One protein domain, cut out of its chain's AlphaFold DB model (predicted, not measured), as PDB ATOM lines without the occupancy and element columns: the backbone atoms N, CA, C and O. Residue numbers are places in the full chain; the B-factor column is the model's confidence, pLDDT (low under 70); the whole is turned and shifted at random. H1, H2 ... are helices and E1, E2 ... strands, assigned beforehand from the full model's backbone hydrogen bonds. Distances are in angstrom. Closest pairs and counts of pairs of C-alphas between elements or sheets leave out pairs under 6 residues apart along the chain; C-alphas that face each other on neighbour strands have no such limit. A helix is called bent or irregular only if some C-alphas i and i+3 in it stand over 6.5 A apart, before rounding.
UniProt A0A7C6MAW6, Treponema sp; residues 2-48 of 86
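This is residues 2 to 48 of the 86 residues of a protein of Treponema sp (UniProt A0A7C6MAW6). A small body of two short parallel strands, E1 and E2, has helix H1 packed on it, chiefly on E2; residues 35 to 48, including 35 to 44 of H2, stick out as an arm. The 47 printed residues include named elements in the order E1, H1, E2, H2, class mixed. The whole is loose, radius of gyration of the C-alphas 13.5 A, spanning 42 by 22 by 14 A.

E1, residues 5 to 8, and E2, residues 29 to 32, are parallel neighbours at 25 degrees; N 6 and O 29, 2.8 A, are within hydrogen-bond range. H1, residues 11 to 24, lies between them in a strand-helix-strand unit, two parallel strands joined through a helix, with a right-handed crossover. The closest C-alphas of H1 and E2, Gln 21 and Val 30, are 5.9 A apart. In H2, residues 34 to 44, every O i to N i+4 pair is within hydrogen-bond range; in H1, 6 of 10. H1 and H2 are only just apart, closest 8.1 A.

E1 begins at C-alpha 5 (151.524, 128.640, 200.891). H1, 18.3 A long, is irregular: C-alphas 15 and 18 are 8.3 A apart. H2, 15.5 A, ends at C-alpha 44 (155.050, 155.446, 195.638).

The farthest C-alphas, Gly 2 and Lys 48, are 45.0 A apart. The printed part has no cut, its three links are tight, and no printed residue is under 70 in pLDDT.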
ATOM      1  N   GLY A   2     153.915 122.031 208.332       85.31
ATOM      2  CA  GLY A   2     153.771 121.827 206.890       85.31
ATOM      3  C   GLY A   2     153.755 123.181 206.189       85.31
ATOM      4  O   GLY A   2     153.444 124.186 206.827       85.31
ATOM      5  N   VAL A   3     154.132 123.207 204.915       92.19
ATOM      6  CA  VAL A   3     153.919 124.378 204.056       92.19
ATOM      7  C   VAL A   3     152.418 124.481 203.783       92.19
ATOM      8  O   VAL A   3     151.789 123.456 203.546       92.19
ATOM      9  N   ASP A   4     151.858 125.686 203.829       97.00
ATOM     10  CA  ASP A   4     150.461 125.981 203.466       97.00
ATOM     11  C   ASP A   4     150.352 126.958 202.280       97.00
ATOM     12  O   ASP A   4     149.276 127.137 201.711       97.00
ATOM     13  N   THR A   5     151.473 127.572 201.888       97.44
ATOM     14  CA  THR A   5     151.524 128.640 200.891       97.44
ATOM     15  C   THR A   5     152.799 128.552 200.057       97.44
ATOM     16  O   THR A   5     153.896 128.385 200.590       97.44
ATOM     17  N   ILE A   6     152.667 128.732 198.743       97.12
ATOM     18  CA  ILE A   6     153.772 128.879 197.792       97.12
ATOM     19  C   ILE A   6     153.735 130.294 197.218       97.12
ATOM     20  O   ILE A   6     152.707 130.744 196.717       97.12
ATOM     21  N   VAL A   7     154.875 130.984 197.246       97.44
ATOM     22  CA  VAL A   7     155.037 132.299 196.614       97.44
ATOM     23  C   VAL A   7     155.736 132.140 195.269       97.44
ATOM     24  O   VAL A   7     156.868 131.659 195.205       97.44
ATOM     25  N   LEU A   8     155.104 132.606 194.194       97.81
ATOM     26  CA  LEU A   8     155.705 132.705 192.867       97.81
ATOM     27  C   LEU A   8     156.701 133.876 192.833       97.81
ATOM     28  O   LEU A   8     156.384 135.000 192.444       97.81
ATOM     29  N   ALA A   9     157.929 133.603 193.280       94.56
ATOM     30  CA  ALA A   9     158.998 134.593 193.436       94.56
ATOM     31  C   ALA A   9     159.742 134.947 192.130       94.56
ATOM     32  O   ALA A   9     160.704 135.711 192.150       94.56
ATOM     33  N   CYS A  10     159.310 134.406 190.992       96.69
ATOM     34  CA  CYS A  10     159.828 134.741 189.672       96.69
ATOM     35  C   CYS A  10     158.651 135.048 188.747       96.69
ATOM     36  O   CYS A  10     157.714 134.258 188.654       96.69
ATOM     37  N   THR A  11     158.709 136.171 188.027       96.06
ATOM     38  CA  THR A  11     157.637 136.599 187.111       96.06
ATOM     39  C   THR A  11     157.378 135.598 185.984       96.06
ATOM     40  O   THR A  11     156.274 135.559 185.454       96.06
ATOM     41  N   HIS A  12     158.344 134.737 185.652       96.19
ATOM     42  CA  HIS A  12     158.168 133.668 184.666       96.19
ATOM     43  C   HIS A  12     157.148 132.613 185.105       96.19
ATOM     44  O   HIS A  12     156.444 132.068 184.257       96.19
ATOM     45  N   PHE A  13     157.034 132.350 186.412       97.44
ATOM     46  CA  PHE A  13     156.105 131.349 186.941       97.44
ATOM     47  C   PHE A  13     154.643 131.765 186.803       97.44
ATOM     48  O   PHE A  13     153.770 130.907 186.852       97.44
ATOM     49  N   LEU A  14     154.375 133.051 186.547       95.69
ATOM     50  CA  LEU A  14     153.024 133.522 186.245       95.69
ATOM     51  C   LEU A  14     152.410 132.767 185.059       95.69
ATOM     52  O   LEU A  14     151.204 132.539 185.056       95.69
ATOM     53  N   ASN A  15     153.237 132.340 184.100       95.88
ATOM     54  CA  ASN A  15     152.796 131.612 182.910       95.88
ATOM     55  C   ASN A  15     152.425 130.146 183.176       95.88
ATOM     56  O   ASN A  15     151.939 129.498 182.260       95.88
ATOM     57  N   VAL A  16     152.697 129.624 184.378       97.25
ATOM     58  CA  VAL A  16     152.431 128.227 184.768       97.25
ATOM     59  C   VAL A  16     151.767 128.132 186.151       97.25
ATOM     60  O   VAL A  16     151.989 127.200 186.925       97.25
ATOM     61  N   THR A  17     151.020 129.174 186.527       97.12
ATOM     62  CA  THR A  17     150.408 129.279 187.864       97.12
ATOM     63  C   THR A  17     149.397 128.160 188.105       97.12
ATOM     64  O   THR A  17     149.319 127.635 189.215       97.12
ATOM     65  N   GLU A  18     148.634 127.795 187.074       97.31
ATOM     66  CA  GLU A  18     147.579 126.784 187.160       97.31
ATOM     67  C   GLU A  18     148.175 125.397 187.404       97.31
ATOM     68  O   GLU A  18     147.747 124.700 188.320       97.31
ATOM     69  N   GLU A  19     149.237 125.046 186.682       98.25
ATOM     70  CA  GLU A  19     149.955 123.782 186.826       98.25
ATOM     71  C   GLU A  19     150.630 123.678 188.197       98.25
ATOM     72  O   GLU A  19     150.601 122.627 188.840       98.25
ATOM     73  N   ILE A  20     151.214 124.776 188.691       97.88
ATOM     74  CA  ILE A  20     151.788 124.814 190.041       97.88
ATOM     75  C   ILE A  20     150.690 124.608 191.092       97.88
ATOM     76  O   ILE A  20     150.894 123.845 192.036       97.88
ATOM     77  N   GLN A  21     149.532 125.257 190.942       98.00
ATOM     78  CA  GLN A  21     148.408 125.113 191.870       98.00
ATOM     79  C   GLN A  21     147.795 123.708 191.835       98.00
ATOM     80  O   GLN A  21     147.455 123.173 192.893       98.00
ATOM     81  N   GLU A  22     147.680 123.098 190.656       98.06
ATOM     82  CA  GLU A  22     147.216 121.720 190.484       98.06
ATOM     83  C   GLU A  22     148.144 120.742 191.216       98.06
ATOM     84  O   GLU A  22     147.690 119.948 192.042       98.06
ATOM     85  N   MET A  23     149.456 120.856 190.987       97.50
ATOM     86  CA  MET A  23     150.455 119.971 191.593       97.50
ATOM     87  C   MET A  23     150.625 120.186 193.100       97.50
ATOM     88  O   MET A  23     150.916 119.234 193.825       97.50
ATOM     89  N   ALA A  24     150.451 121.416 193.589       96.75
ATOM     90  CA  ALA A  24     150.517 121.729 195.017       96.75
ATOM     91  C   ALA A  24     149.311 121.179 195.802       96.75
ATOM     92  O   ALA A  24     149.398 120.982 197.016       96.75
ATOM     93  N   GLY A  25     148.202 120.904 195.111       96.75
ATOM     94  CA  GLY A  25     146.954 120.457 195.710       96.75
ATOM     95  C   GLY A  25     146.170 121.585 196.385       96.75
ATOM     96  O   GLY A  25     146.665 122.682 196.641       96.75
ATOM     97  N   SER A  26     144.908 121.303 196.706       95.38
ATOM     98  CA  SER A  26     143.957 122.298 197.225       95.38
ATOM     99  C   SER A  26     144.244 122.778 198.650       95.38
ATOM    100  O   SER A  26     143.678 123.781 199.079       95.38
ATOM    101  N   SER A  27     145.104 122.079 199.397       96.00
ATOM    102  CA  SER A  27     145.515 122.487 200.745       96.00
ATOM    103  C   SER A  27     146.608 123.556 200.754       96.00
ATOM    104  O   SER A  27     146.917 124.077 201.822       96.00
ATOM    105  N   ILE A  28     147.218 123.848 199.599       97.75
ATOM    106  CA  ILE A  28     148.289 124.833 199.451       97.75
ATOM    107  C   ILE A  28     147.778 126.025 198.648       97.75
ATOM    108  O   ILE A  28     147.267 125.871 197.540       97.75
ATOM    109  N   THR A  29     147.970 127.227 199.182       97.69
ATOM    110  CA  THR A  29     147.652 128.470 198.477       97.69
ATOM    111  C   THR A  29     148.831 128.884 197.603       97.69
ATOM    112  O   THR A  29     149.931 129.091 198.113       97.69
ATOM    113  N   VAL A  30     148.631 129.057 196.298       97.81
ATOM    114  CA  VAL A  30     149.646 129.651 195.415       97.81
ATOM    115  C   VAL A  30     149.368 131.145 195.253       97.81
ATOM    116  O   VAL A  30     148.273 131.541 194.859       97.81
ATOM    117  N   ILE A  31     150.356 131.987 195.566       97.38
ATOM    118  CA  ILE A  31     150.253 133.449 195.453       97.38
ATOM    119  C   ILE A  31     151.380 134.032 194.606       97.38
ATOM    120  O   ILE A  31     152.486 133.497 194.568       97.38
ATOM    121  N   ASP A  32     151.130 135.180 193.981       97.12
ATOM    122  CA  ASP A  32     152.123 135.936 193.222       97.12
ATOM    123  C   ASP A  32     152.281 137.381 193.727       97.12
ATOM    124  O   ASP A  32     151.527 137.864 194.574       97.12
ATOM    125  N   SER A  33     153.301 138.079 193.225       95.75
ATOM    126  CA  SER A  33     153.630 139.447 193.643       95.75
ATOM    127  C   SER A  33     153.040 140.548 192.752       95.75
ATOM    128  O   SER A  33     153.119 141.718 193.121       95.75
ATOM    129  N   LYS A  34     152.417 140.224 191.611       95.56
ATOM    130  CA  LYS A  34     151.975 141.175 190.574       95.56
ATOM    131  C   LYS A  34     151.092 142.276 191.146       95.56
ATOM    132  O   LYS A  34     151.396 143.455 190.980       95.56
ATOM    133  N   ASN A  35     150.011 141.911 191.839       95.31
ATOM    134  CA  ASN A  35     149.082 142.907 192.380       95.31
ATOM    135  C   ASN A  35     149.751 143.755 193.475       95.31
ATOM    136  O   ASN A  35     149.634 144.978 193.469       95.31
ATOM    137  N   GLY A  36     150.515 143.123 194.371       95.94
ATOM    138  CA  GLY A  36     151.251 143.829 195.424       95.94
ATOM    139  C   GLY A  36     152.252 144.844 194.865       95.94
ATOM    140  O   GLY A  36     152.304 145.982 195.330       95.94
ATOM    141  N   VAL A  37     152.992 144.466 193.817       96.44
ATOM    142  CA  VAL A  37     153.944 145.343 193.121       96.44
ATOM    143  C   VAL A  37     153.228 146.511 192.438       96.44
ATOM    144  O   VAL A  37     153.676 147.646 192.583       96.44
ATOM    145  N   VAL A  38     152.094 146.280 191.764       96.00
ATOM    146  CA  VAL A  38     151.303 147.354 191.130       96.00
ATOM    147  C   VAL A  38     150.792 148.359 192.164       96.00
ATOM    148  O   VAL A  38     150.988 149.562 191.999       96.00
ATOM    149  N   GLN A  39     150.186 147.890 193.259       97.25
ATOM    150  CA  GLN A  39     149.685 148.781 194.313       97.25
ATOM    151  C   GLN A  39     150.817 149.568 194.975       97.25
ATOM    152  O   GLN A  39     150.679 150.761 195.246       97.25
ATOM    153  N   GLN A  40     151.966 148.927 195.188       97.81
ATOM    154  CA  GLN A  40     153.142 149.597 195.724       97.81
ATOM    155  C   GLN A  40     153.673 150.672 194.768       97.81
ATOM    156  O   GLN A  40     154.002 151.769 195.221       97.81
ATOM    157  N   ALA A  41     153.725 150.394 193.462       96.19
ATOM    158  CA  ALA A  41     154.135 151.366 192.454       96.19
ATOM    159  C   ALA A  41     153.194 152.580 192.431       96.19
ATOM    160  O   ALA A  41     153.671 153.710 192.494       96.19
ATOM    161  N   LEU A  42     151.873 152.360 192.450       95.12
ATOM    162  CA  LEU A  42     150.868 153.432 192.508       95.12
ATOM    163  C   LEU A  42     150.945 154.245 193.807       95.12
ATOM    164  O   LEU A  42     150.736 155.455 193.792       95.12
ATOM    165  N   ARG A  43     151.259 153.602 194.936       96.69
ATOM    166  CA  ARG A  43     151.430 154.281 196.226       96.69
ATOM    167  C   ARG A  43     152.667 155.182 196.239       96.69
ATOM    168  O   ARG A  43     152.612 156.278 196.788       96.69
ATOM    169  N   LEU A  44     153.784 154.707 195.686       97.25
ATOM    170  CA  LEU A  44     155.050 155.446 195.638       97.25
ATOM    171  C   LEU A  44     155.039 156.542 194.566       97.25
ATOM    172  O   LEU A  44     155.586 157.622 194.782       97.25
ATOM    173  N   VAL A  45     154.411 156.265 193.424       93.50
ATOM    174  CA  VAL A  45     154.315 157.167 192.276       93.50
ATOM    175  C   VAL A  45     152.850 157.235 191.827       93.50
ATOM    176  O   VAL A  45     152.454 156.540 190.889       93.50
ATOM    177  N   PRO A  46     152.024 158.067 192.489       90.38
ATOM    178  CA  PRO A  46     150.625 158.220 192.119       90.38
ATOM    179  C   PRO A  46     150.475 158.661 190.659       90.38
ATOM    180  O   PRO A  46     151.246 159.511 190.192       90.38
ATOM    181  N   PRO A  47     149.482 158.122 189.931       85.81
ATOM    182  CA  PRO A  47     149.282 158.450 188.532       85.81
ATOM    183  C   PRO A  47     148.990 159.943 188.387       85.81
ATOM    184  O   PRO A  47     148.057 160.488 188.979       85.81
ATOM    185  N   LYS A  48     149.804 160.619 187.577       85.62
ATOM    186  CA  LYS A  48     149.550 161.992 187.138       85.62
ATOM    187  C   LYS A  48     148.726 161.937 185.854       85.62
ATOM    188  O   LYS A  48     148.881 161.009 185.064       85.62
TER     189      LYS A  48